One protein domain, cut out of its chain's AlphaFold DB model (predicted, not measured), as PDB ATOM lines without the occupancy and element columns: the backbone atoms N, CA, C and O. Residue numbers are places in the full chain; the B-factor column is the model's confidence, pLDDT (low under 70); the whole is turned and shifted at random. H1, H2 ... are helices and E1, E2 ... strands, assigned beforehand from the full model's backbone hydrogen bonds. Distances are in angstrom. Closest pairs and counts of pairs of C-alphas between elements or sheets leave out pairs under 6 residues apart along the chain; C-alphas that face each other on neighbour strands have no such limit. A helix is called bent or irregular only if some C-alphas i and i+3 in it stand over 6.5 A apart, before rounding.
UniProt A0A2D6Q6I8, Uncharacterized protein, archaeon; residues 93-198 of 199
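This is residues 93 to 198 of the 199 residues of an uncharacterized protein of archaeon (UniProt A0A2D6Q6I8). A four-stranded sheet lies between helices: H1 covers one face, while H3 and H2b, the second arm of a bent helix, sit side by side over the other. The first arm, H2a, reaches away past the end of the sheet, and residues 143 to 149 stick out at its far end. The printed part has 106 residues with three named helices and four named strands, in the order H1 E1 E2 E3 H2 E4 H3, and its class is mixed, helices and strands. The mixed sheet runs E3 E2 E1 E4, with E1 and E4 parallel and the other neighbours antiparallel. The whole is loose, with a radius of gyration of the C-alphas of 16.1 A and spans of 54 by 27 by 21 A.

H1, residues 93 to 100, is on the sheet at a height of 8.1 A and runs along E1, residues 107 to 112; their closest C-alphas, of Ala 97 and Phe 109, are 6.6 A apart. E1, E2, residues 116 to 123, and E3, residues 126 to 134, form a meander, each strand the antiparallel neighbour of the one before, in two hairpins. N 109 and O 120 are 2.8 A apart, and N 119 and O 131 are 2.8 A apart, both within hydrogen-bond range. H2, residues 147 to 169, was assigned as one helix by its hydrogen bonds but is bent, with C-alphas 159 and 162 6.7 A apart; its arms H2a, residues 147 to 159, and H2b, residues 162 to 169, stand at a shallow tilt of 34 degrees, only just short of steep. H2a is not on the sheet. H2b is over E2 at a height of 9.7 A, on the opposite face from H1. E4, residues 181 to 185, is the parallel neighbour of E1, with N 110 and O 183 2.8 A apart. E3, H2 and E4 make a split strand-helix-strand unit, two strands running the same way with E2 and E1 between them, and its crossover is right-handed. H3, residues 189 to 196, is over E4 on the same face as H2b. H3 and H2b touch, the same way at a shallow tilt of 31 degrees, closest at the C-alphas of Leu 191 and Phe 162, 6.3 A apart. In H1, H2a, H2b and H3 every O i to N i+4 pair is within hydrogen-bond range.

H1 begins at C-alpha 93 (29.349, -34.336, 57.596) and measures 10.4 A. E1 measures 16.0 A, E2 23.1 A, E3 23.9 A and E4 13.2 A. H2a begins at C-alpha 147 (12.951, -16.856, 33.678) and measures 18.3 A; H2b measures 10.4 A. H3 measures 10.6 A and ends at C-alpha 196 (15.996, -41.466, 54.959).

The two C-alphas farthest apart, of Asn 104 and Gly 144, are 55.0 A apart. The printed part has no cut. The links from E3 to H2 and from H2 to E4 are long, with 12 and 11 residues. The mean pLDDT of the printed part is 89.1, and residues 141 to 143 are under 70.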
ATOM      1  N   LYS A  93      30.123 -33.113  57.343       84.12
ATOM      2  CA  LYS A  93      29.349 -34.336  57.596       84.12
ATOM      3  C   LYS A  93      30.115 -35.613  57.242       84.12
ATOM      4  O   LYS A  93      29.946 -36.611  57.935       84.12
ATOM      5  N   GLU A  94      30.965 -35.594  56.213       87.44
ATOM      6  CA  GLU A  94      31.840 -36.731  55.891       87.44
ATOM      7  C   GLU A  94      32.887 -36.954  56.999       87.44
ATOM      8  O   GLU A  94      33.151 -38.100  57.349       87.44
ATOM      9  N   GLN A  95      33.427 -35.886  57.600       88.25
ATOM     10  CA  GLN A  95      34.343 -35.992  58.750       88.25
ATOM     11  C   GLN A  95      33.632 -36.511  60.004       88.25
ATOM     12  O   GLN A  95      34.179 -37.339  60.724       88.25
ATOM     13  N   ILE A  96      32.400 -36.057  60.258       87.56
ATOM     14  CA  ILE A  96      31.580 -36.566  61.365       87.56
ATOM     15  C   ILE A  96      31.316 -38.066  61.182       87.56
ATOM     16  O   ILE A  96      31.516 -38.828  62.123       87.56
ATOM     17  N   ALA A  97      30.945 -38.496  59.972       87.06
ATOM     18  CA  ALA A  97      30.756 -39.912  59.651       87.06
ATOM     19  C   ALA A  97      32.032 -40.735  59.888       87.06
ATOM     20  O   ALA A  97      31.973 -41.833  60.431       87.06
ATOM     21  N   GLU A  98      33.190 -40.192  59.508       87.50
ATOM     22  CA  GLU A  98      34.488 -40.832  59.719       87.50
ATOM     23  C   GLU A  98      34.850 -40.944  61.207       87.50
ATOM     24  O   GLU A  98      35.350 -41.982  61.628       87.50
ATOM     25  N   ASN A  99      34.541 -39.926  62.011       87.50
ATOM     26  CA  ASN A  99      34.792 -39.936  63.456       87.50
ATOM     27  C   ASN A  99      33.847 -40.871  64.224       87.50
ATOM     28  O   ASN A  99      34.239 -41.434  65.244       87.50
ATOM     29  N   LEU A 100      32.606 -41.029  63.757       85.75
ATOM     30  CA  LEU A 100      31.631 -41.950  64.347       85.75
ATOM     31  C   LEU A 100      31.957 -43.417  64.029       85.75
ATOM     32  O   LEU A 100      31.536 -44.318  64.755       85.75
ATOM     33  N   ALA A 101      32.702 -43.671  62.947       83.94
ATOM     34  CA  ALA A 101      33.026 -45.018  62.506       83.94
ATOM     35  C   ALA A 101      33.995 -45.683  63.489       83.94
ATOM     36  O   ALA A 101      35.199 -45.435  63.483       83.94
ATOM     37  N   THR A 102      33.463 -46.573  64.319       83.06
ATOM     38  CA  THR A 102      34.240 -47.407  65.239       83.06
ATOM     39  C   THR A 102      34.360 -48.836  64.700       83.06
ATOM     40  O   THR A 102      33.845 -49.170  63.631       83.06
ATOM     41  N   ASN A 103      35.070 -49.713  65.416       76.56
ATOM     42  CA  ASN A 103      35.194 -51.120  65.017       76.56
ATOM     43  C   ASN A 103      33.866 -51.890  65.072       76.56
ATOM     44  O   ASN A 103      33.754 -52.911  64.401       76.56
ATOM     45  N   ASN A 104      32.890 -51.403  65.841       80.44
ATOM     46  CA  ASN A 104      31.632 -52.103  66.102       80.44
ATOM     47  C   ASN A 104      30.441 -51.528  65.326       80.44
ATOM     48  O   ASN A 104      29.371 -52.124  65.380       80.44
ATOM     49  N   ASN A 105      30.624 -50.410  64.612       86.31
ATOM     50  CA  ASN A 105      29.538 -49.706  63.935       86.31
ATOM     51  C   ASN A 105      29.791 -49.627  62.423       86.31
ATOM     52  O   ASN A 105      30.897 -49.320  61.966       86.31
ATOM     53  N   ASN A 106      28.735 -49.851  61.647       90.31
ATOM     54  CA  ASN A 106      28.683 -49.678  60.206       90.31
ATOM     55  C   ASN A 106      27.949 -48.380  59.877       90.31
ATOM     56  O   ASN A 106      26.757 -48.237  60.151       90.31
ATOM     57  N   ILE A 107      28.650 -47.447  59.238       92.62
ATOM     58  CA  ILE A 107      28.112 -46.120  58.931       92.62
ATOM     59  C   ILE A 107      27.966 -45.956  57.432       92.62
ATOM     60  O   ILE A 107      28.909 -46.198  56.671       92.62
ATOM     61  N   LEU A 108      26.792 -45.489  57.017       94.00
ATOM     62  CA  LEU A 108      26.522 -45.108  55.643       94.00
ATOM     63  C   LEU A 108      26.415 -43.590  55.534       94.00
ATOM     64  O   LEU A 108      25.560 -42.958  56.145       94.00
ATOM     65  N   PHE A 109      27.250 -43.001  54.692       94.69
ATOM     66  CA  PHE A 109      27.165 -41.596  54.329       94.69
ATOM     67  C   PHE A 109      26.687 -41.449  52.890       94.69
ATOM     68  O   PHE A 109      27.300 -41.973  51.955       94.69
ATOM     69  N   ILE A 110      25.609 -40.694  52.705       94.94
ATOM     70  CA  ILE A 110      25.011 -40.413  51.402       94.94
ATOM     71  C   ILE A 110      25.064 -38.911  51.164       94.94
ATOM     72  O   ILE A 110      24.327 -38.139  51.771       94.94
ATOM     73  N   GLN A 111      25.894 -38.497  50.217       94.88
ATOM     74  CA  GLN A 111      25.899 -37.139  49.699       94.88
ATOM     75  C   GLN A 111      25.130 -37.113  48.379       94.88
ATOM     76  O   GLN A 111      25.602 -37.632  47.359       94.88
ATOM     77  N   ALA A 112      23.949 -36.499  48.386       94.31
ATOM     78  CA  ALA A 112      23.085 -36.413  47.217       94.31
ATOM     79  C   ALA A 112      22.820 -34.955  46.828       94.31
ATOM     80  O   ALA A 112      22.358 -34.120  47.602       94.31
ATOM     81  N   THR A 113      23.100 -34.653  45.569       92.56
ATOM     82  CA  THR A 113      22.765 -33.386  44.925       92.56
ATOM     83  C   THR A 113      21.995 -33.679  43.649       92.56
ATOM     84  O   THR A 113      22.033 -34.793  43.127       92.56
ATOM     85  N   THR A 114      21.371 -32.654  43.065       91.19
ATOM     86  CA  THR A 114      20.698 -32.791  41.769       91.19
ATOM     87  C   THR A 114      21.622 -33.366  40.693       91.19
ATOM     88  O   THR A 114      21.120 -34.001  39.780       91.19
ATOM     89  N   LYS A 115      22.948 -33.172  40.756       91.88
ATOM     90  CA  LYS A 115      23.889 -33.626  39.713       91.88
ATOM     91  C   LYS A 115      24.693 -34.869  40.101       91.88
ATOM     92  O   LYS A 115      25.009 -35.683  39.239       91.88
ATOM     93  N   ARG A 116      25.061 -35.000  41.373       93.25
ATOM     94  CA  ARG A 116      26.027 -35.988  41.861       93.25
ATOM     95  C   ARG A 116      25.483 -36.742  43.065       93.25
ATOM     96  O   ARG A 116      24.894 -36.131  43.952       93.25
ATOM     97  N   LEU A 117      25.753 -38.042  43.090       95.00
ATOM     98  CA  LEU A 117      25.473 -38.960  44.182       95.00
ATOM     99  C   LEU A 117      26.781 -39.649  44.575       95.00
ATOM    100  O   LEU A 117      27.382 -40.366  43.769       95.00
ATOM    101  N   LYS A 118      27.222 -39.418  45.809       95.19
ATOM    102  CA  LYS A 118      28.378 -40.075  46.419       95.19
ATOM    103  C   LYS A 118      27.887 -40.845  47.640       95.19
ATOM    104  O   LYS A 118      27.197 -40.285  48.482       95.19
ATOM    105  N   VAL A 119      28.238 -42.120  47.715       95.00
ATOM    106  CA  VAL A 119      27.904 -43.008  48.826       95.00
ATOM    107  C   VAL A 119      29.199 -43.588  49.354       95.00
ATOM    108  O   VAL A 119      29.979 -44.177  48.598       95.00
ATOM    109  N   ILE A 120      29.429 -43.391  50.643       94.50
ATOM    110  CA  ILE A 120      30.595 -43.885  51.357       94.50
ATOM    111  C   ILE A 120      30.094 -44.755  52.494       94.50
ATOM    112  O   ILE A 120      29.159 -44.395  53.198       94.50
ATOM    113  N   GLU A 121      30.728 -45.895  52.657       93.75
ATOM    114  CA  GLU A 121      30.476 -46.829  53.735       93.75
ATOM    115  C   GLU A 121      31.740 -46.949  54.578       93.75
ATOM    116  O   GLU A 121      32.844 -47.060  54.037       93.75
ATOM    117  N   TRP A 122      31.571 -46.950  55.894       93.31
ATOM    118  CA  TRP A 122      32.594 -47.388  56.828       93.31
ATOM    119  C   TRP A 122      32.130 -48.681  57.479       93.31
ATOM    120  O   TRP A 122      31.065 -48.721  58.087       93.31
ATOM    121  N   ARG A 123      32.943 -49.727  57.347       89.81
ATOM    122  CA  ARG A 123      32.770 -50.998  58.058       89.81
ATOM    123  C   ARG A 123      34.047 -51.310  58.801       89.81
ATOM    124  O   ARG A 123      35.110 -51.340  58.176       89.81
ATOM    125  N   ASN A 124      33.954 -51.553  60.102       86.38
ATOM    126  CA  ASN A 124      35.109 -51.808  60.964       86.38
ATOM    127  C   ASN A 124      36.208 -50.753  60.732       86.38
ATOM    128  O   ASN A 124      37.342 -51.108  60.409       86.38
ATOM    129  N   THR A 125      35.844 -49.463  60.767       86.88
ATOM    130  CA  THR A 125      36.694 -48.282  60.464       86.88
ATOM    131  C   THR A 125      37.219 -48.150  59.024       86.88
ATOM    132  O   THR A 125      37.772 -47.114  58.651       86.88
ATOM    133  N   LYS A 126      37.029 -49.151  58.156       89.38
ATOM    134  CA  LYS A 126      37.517 -49.105  56.772       89.38
ATOM    135  C   LYS A 126      36.562 -48.320  55.884       89.38
ATOM    136  O   LYS A 126      35.445 -48.761  55.622       89.38
ATOM    137  N   LYS A 127      37.053 -47.197  55.359       92.56
ATOM    138  CA  LYS A 127      36.357 -46.361  54.378       92.56
ATOM    139  C   LYS A 127      36.299 -47.037  53.008       92.56
ATOM    140  O   LYS A 127      37.331 -47.371  52.423       92.56
ATOM    141  N   ARG A 128      35.101 -47.149  52.440       91.94
ATOM    142  CA  ARG A 128      34.855 -47.634  51.080       91.94
ATOM    143  C   ARG A 128      33.893 -46.704  50.354       91.94
ATOM    144  O   ARG A 128      32.779 -46.466  50.798       91.94
ATOM    145  N   ILE A 129      34.297 -46.204  49.189       93.38
ATOM    146  CA  ILE A 129      33.387 -45.467  48.304       93.38
ATOM    147  C   ILE A 129      32.592 -46.502  47.506       93.38
ATOM    148  O   ILE A 129      33.143 -47.162  46.627       93.38
ATOM    149  N   ILE A 130      31.311 -46.662  47.833       92.88
ATOM    150  CA  ILE A 130      30.412 -47.601  47.152       92.88
ATOM    151  C   ILE A 130      30.005 -47.037  45.795       92.88
ATOM    152  O   ILE A 130      30.031 -47.725  44.775       92.88
ATOM    153  N   LEU A 131      29.600 -45.769  45.791       94.00
ATOM    154  CA  LEU A 131      29.038 -45.121  44.624       94.00
ATOM    155  C   LEU A 131      29.609 -43.716  44.504       94.00
ATOM    156  O   LEU A 131      29.665 -42.964  45.470       94.00
ATOM    157  N   ASN A 132      30.012 -43.341  43.300       94.62
ATOM    158  CA  ASN A 132      30.359 -41.967  42.971       94.62
ATOM    159  C   ASN A 132      29.902 -41.716  41.540       94.62
ATOM    160  O   ASN A 132      30.647 -41.938  40.587       94.62
ATOM    161  N   ARG A 133      28.629 -41.354  41.395       93.62
ATOM    162  CA  ARG A 133      27.988 -41.147  40.099       93.62
ATOM    163  C   ARG A 133      27.624 -39.693  39.911       93.62
ATOM    164  O   ARG A 133      27.135 -39.025  40.815       93.62
ATOM    165  N   GLU A 134      27.805 -39.240  38.687       93.94
ATOM    166  CA  GLU A 134      27.359 -37.941  38.224       93.94
ATOM    167  C   GLU A 134      26.398 -38.172  37.060       93.94
ATOM    168  O   GLU A 134      26.683 -38.982  36.177       93.94
ATOM    169  N   ARG A 135      25.237 -37.515  37.078       91.88
ATOM    170  CA  ARG A 135      24.326 -37.513  35.931       91.88
ATOM    171  C   ARG A 135      24.557 -36.278  35.084       91.88
ATOM    172  O   ARG A 135      24.801 -35.180  35.588       91.88
ATOM    173  N   GLU A 136      24.431 -36.462  33.780       88.06
ATOM    174  CA  GLU A 136      24.442 -35.350  32.852       88.06
ATOM    175  C   GLU A 136      23.122 -34.582  32.964       88.06
ATOM    176  O   GLU A 136      22.039 -35.124  32.747       88.06
ATOM    177  N   ILE A 137      23.217 -33.299  33.302       85.56
ATOM    178  CA  ILE A 137      22.100 -32.362  33.210       85.56
ATOM    179  C   ILE A 137      22.448 -31.417  32.075       85.56
ATOM    180  O   ILE A 137      23.401 -30.638  32.187       85.56
ATOM    181  N   ARG A 138      21.688 -31.497  30.975       81.38
ATOM    182  CA  ARG A 138      21.894 -30.619  29.821       81.38
ATOM    183  C   ARG A 138      21.841 -29.165  30.279       81.38
ATOM    184  O   ARG A 138      20.856 -28.719  30.867       81.38
ATOM    185  N   ARG A 139      22.920 -28.430  30.015       70.88
ATOM    186  CA  ARG A 139      23.019 -27.008  30.342       70.88
ATOM    187  C   ARG A 139      22.088 -26.220  29.430       70.88
ATOM    188  O   ARG A 139      22.394 -25.992  28.266       70.88
ATOM    189  N   THR A 140      20.964 -25.769  29.970       71.75
ATOM    190  CA  THR A 140      20.134 -24.757  29.316       71.75
ATOM    191  C   THR A 140      20.656 -23.381  29.715       71.75
ATOM    192  O   THR A 140      20.571 -22.991  30.880       71.75
ATOM    193  N   HIS A 141      21.230 -22.640  28.767       68.44
ATOM    194  CA  HIS A 141      21.632 -21.258  29.015       68.44
ATOM    195  C   HIS A 141      20.389 -20.395  29.258       68.44
ATOM    196  O   HIS A 141      19.465 -20.382  28.447       68.44
ATOM    197  N   LYS A 142      20.396 -19.619  30.349       68.12
ATOM    198  CA  LYS A 142      19.322 -18.667  30.682       68.12
ATOM    199  C   LYS A 142      19.030 -17.674  29.542       68.12
ATOM    200  O   LYS A 142      17.901 -17.231  29.404       68.12
ATOM    201  N   GLY A 143      20.022 -17.370  28.698       69.62
ATOM    202  CA  GLY A 143      19.949 -16.339  27.653       69.62
ATOM    203  C   GLY A 143      18.931 -16.556  26.526       69.62
ATOM    204  O   GLY A 143      18.680 -15.615  25.788       69.62
ATOM    205  N   GLY A 144      18.334 -17.746  26.388       78.12
ATOM    206  CA  GLY A 144      17.304 -18.021  25.372       78.12
ATOM    207  C   GLY A 144      15.933 -18.394  25.942       78.12
ATOM    208  O   GLY A 144      15.036 -18.760  25.188       78.12
ATOM    209  N   TRP A 145      15.781 -18.401  27.268       82.00
ATOM    210  CA  TRP A 145      14.573 -18.863  27.948       82.00
ATOM    211  C   TRP A 145      14.008 -17.740  28.814       82.00
ATOM    212  O   TRP A 145      14.756 -16.990  29.438       82.00
ATOM    213  N   SER A 146      12.678 -17.652  28.902       85.12
ATOM    214  CA  SER A 146      12.064 -16.831  29.944       85.12
ATOM    215  C   SER A 146      12.464 -17.371  31.322       85.12
ATOM    216  O   SER A 146      12.664 -18.578  31.498       85.12
ATOM    217  N   GLN A 147      12.579 -16.480  32.309       88.25
ATOM    218  CA  GLN A 147      12.951 -16.856  33.678       88.25
ATOM    219  C   GLN A 147      12.020 -17.943  34.238       88.25
ATOM    220  O   GLN A 147      12.486 -18.881  34.878       88.25
ATOM    221  N   GLU A 148      10.724 -17.851  33.935       90.00
ATOM    222  CA  GLU A 148       9.720 -18.833  34.337       90.00
ATOM    223  C   GLU A 148       9.980 -20.211  33.716       90.00
ATOM    224  O   GLU A 148       9.991 -21.223  34.415       90.00
ATOM    225  N   LYS A 149      10.266 -20.266  32.410       88.19
ATOM    226  CA  LYS A 149      10.562 -21.526  31.721       88.19
ATOM    227  C   LYS A 149      11.835 -22.172  32.274       88.19
ATOM    228  O   LYS A 149      11.888 -23.390  32.427       88.19
ATOM    229  N   PHE A 150      12.850 -21.365  32.588       88.06
ATOM    230  CA  PHE A 150      14.093 -21.853  33.187       88.06
ATOM    231  C   PHE A 150      13.856 -22.419  34.589       88.06
ATOM    232  O   PHE A 150      14.337 -23.510  34.892       88.06
ATOM    233  N   GLN A 151      13.066 -21.727  35.412       89.00
ATOM    234  CA  GLN A 151      12.724 -22.204  36.748       89.00
ATOM    235  C   GLN A 151      11.959 -23.532  36.686       89.00
ATOM    236  O   GLN A 151      12.374 -24.491  37.328       89.00
ATOM    237  N   ARG A 152      10.953 -23.647  35.803       90.75
ATOM    238  CA  ARG A 152      10.225 -24.909  35.567       90.75
ATOM    239  C   ARG A 152      11.158 -26.060  35.177       90.75
ATOM    240  O   ARG A 152      10.962 -27.190  35.620       90.75
ATOM    241  N   PHE A 153      12.189 -25.799  34.370       89.50
ATOM    242  CA  PHE A 153      13.189 -26.818  34.042       89.50
ATOM    243  C   PHE A 153      14.002 -27.234  35.267       89.50
ATOM    244  O   PHE A 153      14.118 -28.432  35.520       89.50
ATOM    245  N   VAL A 154      14.518 -26.283  36.049       87.81
ATOM    246  CA  VAL A 154      15.260 -26.582  37.284       87.81
ATOM    247  C   VAL A 154      14.399 -27.397  38.250       87.81
ATOM    248  O   VAL A 154      14.853 -28.434  38.733       87.81
ATOM    249  N   ASP A 155      13.149 -26.992  38.460       90.06
ATOM    250  CA  ASP A 155      12.210 -27.681  39.347       90.06
ATOM    251  C   ASP A 155      11.921 -29.105  38.852       90.06
ATOM    252  O   ASP A 155      11.926 -30.049  39.638       90.06
ATOM    253  N   SER A 156      11.795 -29.302  37.533       91.31
ATOM    254  CA  SER A 156      11.648 -30.642  36.952       91.31
ATOM    255  C   SER A 156      12.872 -31.538  37.187       91.31
ATOM    256  O   SER A 156      12.724 -32.740  37.406       91.31
ATOM    257  N   GLN A 157      14.090 -30.978  37.165       90.81
ATOM    258  CA  GLN A 157      15.314 -31.738  37.448       90.81
ATOM    259  C   GLN A 157      15.407 -32.104  38.929       90.81
ATOM    260  O   GLN A 157      15.826 -33.218  39.256       90.81
ATOM    261  N   LYS A 158      14.998 -31.187  39.814       88.75
ATOM    262  CA  LYS A 158      14.912 -31.419  41.259       88.75
ATOM    263  C   LYS A 158      13.918 -32.529  41.580       88.75
ATOM    264  O   LYS A 158      14.320 -33.492  42.219       88.75
ATOM    265  N   ALA A 159      12.710 -32.476  41.019       89.38
ATOM    266  CA  ALA A 159      11.690 -33.513  41.192       89.38
ATOM    267  C   ALA A 159      12.184 -34.908  40.763       89.38
ATOM    268  O   ALA A 159      12.000 -35.886  41.475       89.38
ATOM    269  N   LYS A 160      12.920 -34.996  39.648       92.44
ATOM    270  CA  LYS A 160      13.541 -36.246  39.167       92.44
ATOM    271  C   LYS A 160      14.801 -36.659  39.939       92.44
ATOM    272  O   LYS A 160      15.492 -37.593  39.532       92.44
ATOM    273  N   THR A 161      15.221 -35.912  40.959       92.88
ATOM    274  CA  THR A 161      16.450 -36.229  41.709       92.88
ATOM    275  C   THR A 161      16.235 -37.438  42.594       92.88
ATOM    276  O   THR A 161      17.078 -38.329  42.563       92.88
ATOM    277  N   PHE A 162      15.117 -37.489  43.318       93.62
ATOM    278  CA  PHE A 162      14.820 -38.596  44.218       93.62
ATOM    279  C   PHE A 162      14.761 -39.931  43.472       93.62
ATOM    280  O   PHE A 162      15.564 -40.808  43.764       93.62
ATOM    281  N   GLU A 163      13.942 -40.026  42.421       94.25
ATOM    282  CA  GLU A 163      13.830 -41.229  41.578       94.25
ATOM    283  C   GLU A 163      15.199 -41.691  41.043       94.25
ATOM    284  O   GLU A 163      15.526 -42.877  41.009       94.25
ATOM    285  N   TRP A 164      16.056 -40.744  40.644       94.88
ATOM    286  CA  TRP A 164      17.408 -41.067  40.201       94.88
ATOM    287  C   TRP A 164      18.292 -41.597  41.337       94.88
ATOM    288  O   TRP A 164      19.065 -42.530  41.110       94.88
ATOM    289  N   VAL A 165      18.211 -41.013  42.534       94.69
ATOM    290  CA  VAL A 165      18.960 -41.475  43.711       94.69
ATOM    291  C   VAL A 165      18.491 -42.869  44.114       94.69
ATOM    292  O   VAL A 165      19.313 -43.784  44.166       94.69
ATOM    293  N   GLU A 166      17.185 -43.048  44.288       94.62
ATOM    294  CA  GLU A 166      16.533 -44.310  44.629       94.62
ATOM    295  C   GLU A 166      16.956 -45.429  43.670       94.62
ATOM    296  O   GLU A 166      17.534 -46.432  44.093       94.62
ATOM    297  N   LYS A 167      16.822 -45.201  42.357       94.88
ATOM    298  CA  LYS A 167      17.211 -46.169  41.322       94.88
ATOM    299  C   LYS A 167      18.682 -46.576  41.380       94.88
ATOM    300  O   LYS A 167      19.038 -47.637  40.871       94.88
ATOM    301  N   ASN A 168      19.578 -45.729  41.887       94.69
ATOM    302  CA  ASN A 168      20.989 -46.094  42.024       94.69
ATOM    303  C   ASN A 168      21.293 -46.776  43.362       94.69
ATOM    304  O   ASN A 168      22.160 -47.648  43.372       94.69
ATOM    305  N   LEU A 169      20.603 -46.406  44.442       92.69
ATOM    306  CA  LEU A 169      20.768 -47.009  45.766       92.69
ATOM    307  C   LEU A 169      20.174 -48.422  45.832       92.69
ATOM    308  O   LEU A 169      20.827 -49.324  46.343       92.69
ATOM    309  N   GLN A 170      19.002 -48.641  45.231       91.94
ATOM    310  CA  GLN A 170      18.310 -49.938  45.211       91.94
ATOM    311  C   GLN A 170      18.944 -50.977  44.268       91.94
ATOM    312  O   GLN A 170      18.452 -52.099  44.147       91.94
ATOM    313  N   LYS A 171      20.033 -50.642  43.566       91.75
ATOM    314  CA  LYS A 171      20.702 -51.617  42.697       91.75
ATOM    315  C   LYS A 171      21.283 -52.759  43.530       91.75
ATOM    316  O   LYS A 171      21.967 -52.493  44.522       91.75
ATOM    317  N   PRO A 172      21.095 -54.016  43.096       88.25
ATOM    318  CA  PRO A 172      21.586 -55.162  43.841       88.25
ATOM    319  C   PRO A 172      23.104 -55.065  44.022       88.25
ATOM    320  O   PRO A 172      23.848 -54.794  43.078       88.25
ATOM    321  N   GLY A 173      23.556 -55.253  45.262       84.38
ATOM    322  CA  GLY A 173      24.972 -55.249  45.627       84.38
ATOM    323  C   GLY A 173      25.617 -53.873  45.822       84.38
ATOM    324  O   GLY A 173      26.793 -53.843  46.192       84.38
ATOM    325  N   VAL A 174      24.886 -52.767  45.608       88.00
ATOM    326  CA  VAL A 174      25.362 -51.410  45.939       88.00
ATOM    327  C   VAL A 174      25.371 -51.239  47.448       88.00
ATOM    328  O   VAL A 174      26.435 -51.120  48.045       88.00
ATOM    329  N   LEU A 175      24.198 -51.282  48.071       89.12
ATOM    330  CA  LEU A 175      24.076 -51.221  49.518       89.12
ATOM    331  C   LEU A 175      24.160 -52.628  50.094       89.12
ATOM    332  O   LEU A 175      23.573 -53.575  49.567       89.12
ATOM    333  N   ARG A 176      24.916 -52.767  51.176       83.81
ATOM    334  CA  ARG A 176      25.029 -54.010  51.928       83.81
ATOM    335  C   ARG A 176      24.626 -53.658  53.355       83.81
ATOM    336  O   ARG A 176      25.425 -53.107  54.096       83.81
ATOM    337  N   GLY A 177      23.370 -53.898  53.712       81.50
ATOM    338  CA  GLY A 177      22.918 -53.709  55.090       81.50
ATOM    339  C   GLY A 177      23.462 -54.794  56.032       81.50
ATOM    340  O   GLY A 177      24.089 -55.754  55.560       81.50
ATOM    341  N   PRO A 178      23.205 -54.672  57.344       86.94
ATOM    342  CA  PRO A 178      22.583 -53.525  58.017       86.94
ATOM    343  C   PRO A 178      23.584 -52.390  58.318       86.94
ATOM    344  O   PRO A 178      24.792 -52.623  58.406       86.94
ATOM    345  N   TYR A 179      23.065 -51.170  58.465       90.25
ATOM    346  CA  TYR A 179      23.809 -49.973  58.875       90.25
ATOM    347  C   TYR A 179      23.279 -49.493  60.223       90.25
ATOM    348  O   TYR A 179      22.065 -49.451  60.403       90.25
ATOM    349  N   ASP A 180      24.172 -49.121  61.137       91.06
ATOM    350  CA  ASP A 180      23.796 -48.625  62.467       91.06
ATOM    351  C   ASP A 180      23.395 -47.149  62.404       91.06
ATOM    352  O   ASP A 180      22.424 -46.727  63.023       91.06
ATOM    353  N   GLU A 181      24.115 -46.366  61.593       90.69
ATOM    354  CA  GLU A 181      23.830 -44.951  61.375       90.69
ATOM    355  C   GLU A 181      23.894 -44.579  59.892       90.69
ATOM    356  O   GLU A 181      24.806 -44.973  59.154       90.69
ATOM    357  N   ILE A 182      22.922 -43.768  59.460       91.94
ATOM    358  CA  ILE A 182      22.827 -43.259  58.093       91.94
ATOM    359  C   ILE A 182      22.851 -41.733  58.127       91.94
ATOM    360  O   ILE A 182      21.919 -41.070  58.586       91.94
ATOM    361  N   LEU A 183      23.926 -41.164  57.593       92.75
ATOM    362  CA  LEU A 183      24.133 -39.727  57.506       92.75
ATOM    363  C   LEU A 183      23.883 -39.253  56.082       92.75
ATOM    364  O   LEU A 183      24.554 -39.661  55.135       92.75
ATOM    365  N   VAL A 184      22.925 -38.343  55.937       93.56
ATOM    366  CA  VAL A 184      22.539 -37.794  54.639       93.56
ATOM    367  C   VAL A 184      22.972 -36.325  54.546       93.56
ATOM    368  O   VAL A 184      22.668 -35.490  55.406       93.56
ATOM    369  N   GLU A 185      23.712 -35.996  53.489       93.50
ATOM    370  CA  GLU A 185      24.114 -34.639  53.128       93.50
ATOM    371  C   GLU A 185      23.434 -34.231  51.819       93.50
ATOM    372  O   GLU A 185      23.806 -34.675  50.730       93.50
ATOM    373  N   THR A 186      22.440 -33.349  51.927       92.06
ATOM    374  CA  THR A 186      21.815 -32.689  50.779       92.06
ATOM    375  C   THR A 186      21.522 -31.229  51.110       92.06
ATOM    376  O   THR A 186      21.432 -30.849  52.277       92.06
ATOM    377  N   ASN A 187      21.337 -30.408  50.077       88.94
ATOM    378  CA  ASN A 187      20.892 -29.022  50.244       88.94
ATOM    379  C   ASN A 187      19.365 -28.910  50.411       88.94
ATOM    380  O   ASN A 187      18.862 -27.857  50.798       88.94
ATOM    381  N   GLU A 188      18.611 -29.959  50.067       88.25
ATOM    382  CA  GLU A 188      17.151 -29.933  49.993       88.25
ATOM    383  C   GLU A 188      16.549 -30.838  51.068       88.25
ATOM    384  O   GLU A 188      16.584 -32.057  50.956       88.25
ATOM    385  N   ARG A 189      15.921 -30.239  52.090       88.56
ATOM    386  CA  ARG A 189      15.333 -30.985  53.222       88.56
ATOM    387  C   ARG A 189      14.317 -32.053  52.802       88.56
ATOM    388  O   ARG A 189      14.251 -33.104  53.423       88.56
ATOM    389  N   LYS A 190      13.526 -31.790  51.753       89.50
ATOM    390  CA  LYS A 190      12.558 -32.765  51.220       89.50
ATOM    391  C   LYS A 190      13.265 -34.033  50.734       89.50
ATOM    392  O   LYS A 190      12.911 -35.119  51.170       89.50
ATOM    393  N   LEU A 191      14.314 -33.863  49.928       90.50
ATOM    394  CA  LEU A 191      15.125 -34.964  49.413       90.50
ATOM    395  C   LEU A 191      15.819 -35.732  50.545       90.50
ATOM    396  O   LEU A 191      15.897 -36.953  50.497       90.50
ATOM    397  N   GLU A 192      16.309 -35.034  51.574       92.12
ATOM    398  CA  GLU A 192      16.907 -35.681  52.748       92.12
ATOM    399  C   GLU A 192      15.927 -36.637  53.444       92.12
ATOM    400  O   GLU A 192      16.294 -37.770  53.746       92.12
ATOM    401  N   ASN A 193      14.684 -36.198  53.663       91.62
ATOM    402  CA  ASN A 193      13.653 -37.020  54.297       91.62
ATOM    403  C   ASN A 193      13.258 -38.212  53.419       91.62
ATOM    404  O   ASN A 193      13.154 -39.327  53.916       91.62
ATOM    405  N   GLU A 194      13.082 -37.991  52.116       92.12
ATOM    406  CA  GLU A 194      12.752 -39.061  51.170       92.12
ATOM    407  C   GLU A 194      13.853 -40.132  51.125       92.12
ATOM    408  O   GLU A 194      13.547 -41.318  51.136       92.12
ATOM    409  N   ILE A 195      15.134 -39.736  51.143       92.00
ATOM    410  CA  ILE A 195      16.260 -40.682  51.189       92.00
ATOM    411  C   ILE A 195      16.286 -41.449  52.513       92.00
ATOM    412  O   ILE A 195      16.543 -42.648  52.495       92.00
ATOM    413  N   LYS A 196      16.037 -40.790  53.651       90.62
ATOM    414  CA  LYS A 196      15.996 -41.466  54.959       90.62
ATOM    415  C   LYS A 196      14.885 -42.510  55.031       90.62
ATOM    416  O   LYS A 196      15.116 -43.564  55.596       90.62
ATOM    417  N   ASN A 197      13.740 -42.253  54.402       90.88
ATOM    418  CA  ASN A 197      12.617 -43.193  54.351       90.88
ATOM    419  C   ASN A 197      12.880 -44.450  53.494       90.88
ATOM    420  O   ASN A 197      12.038 -45.342  53.471       90.88
ATOM    421  N   LEU A 198      13.997 -44.519  52.756       87.56
ATOM    422  CA  LEU A 198      14.378 -45.712  51.984       87.56
ATOM    423  C   LEU A 198      15.027 -46.813  52.837       87.56
ATOM    424  O   LEU A 198      15.262 -47.905  52.314       87.56
TER     425      LEU A 198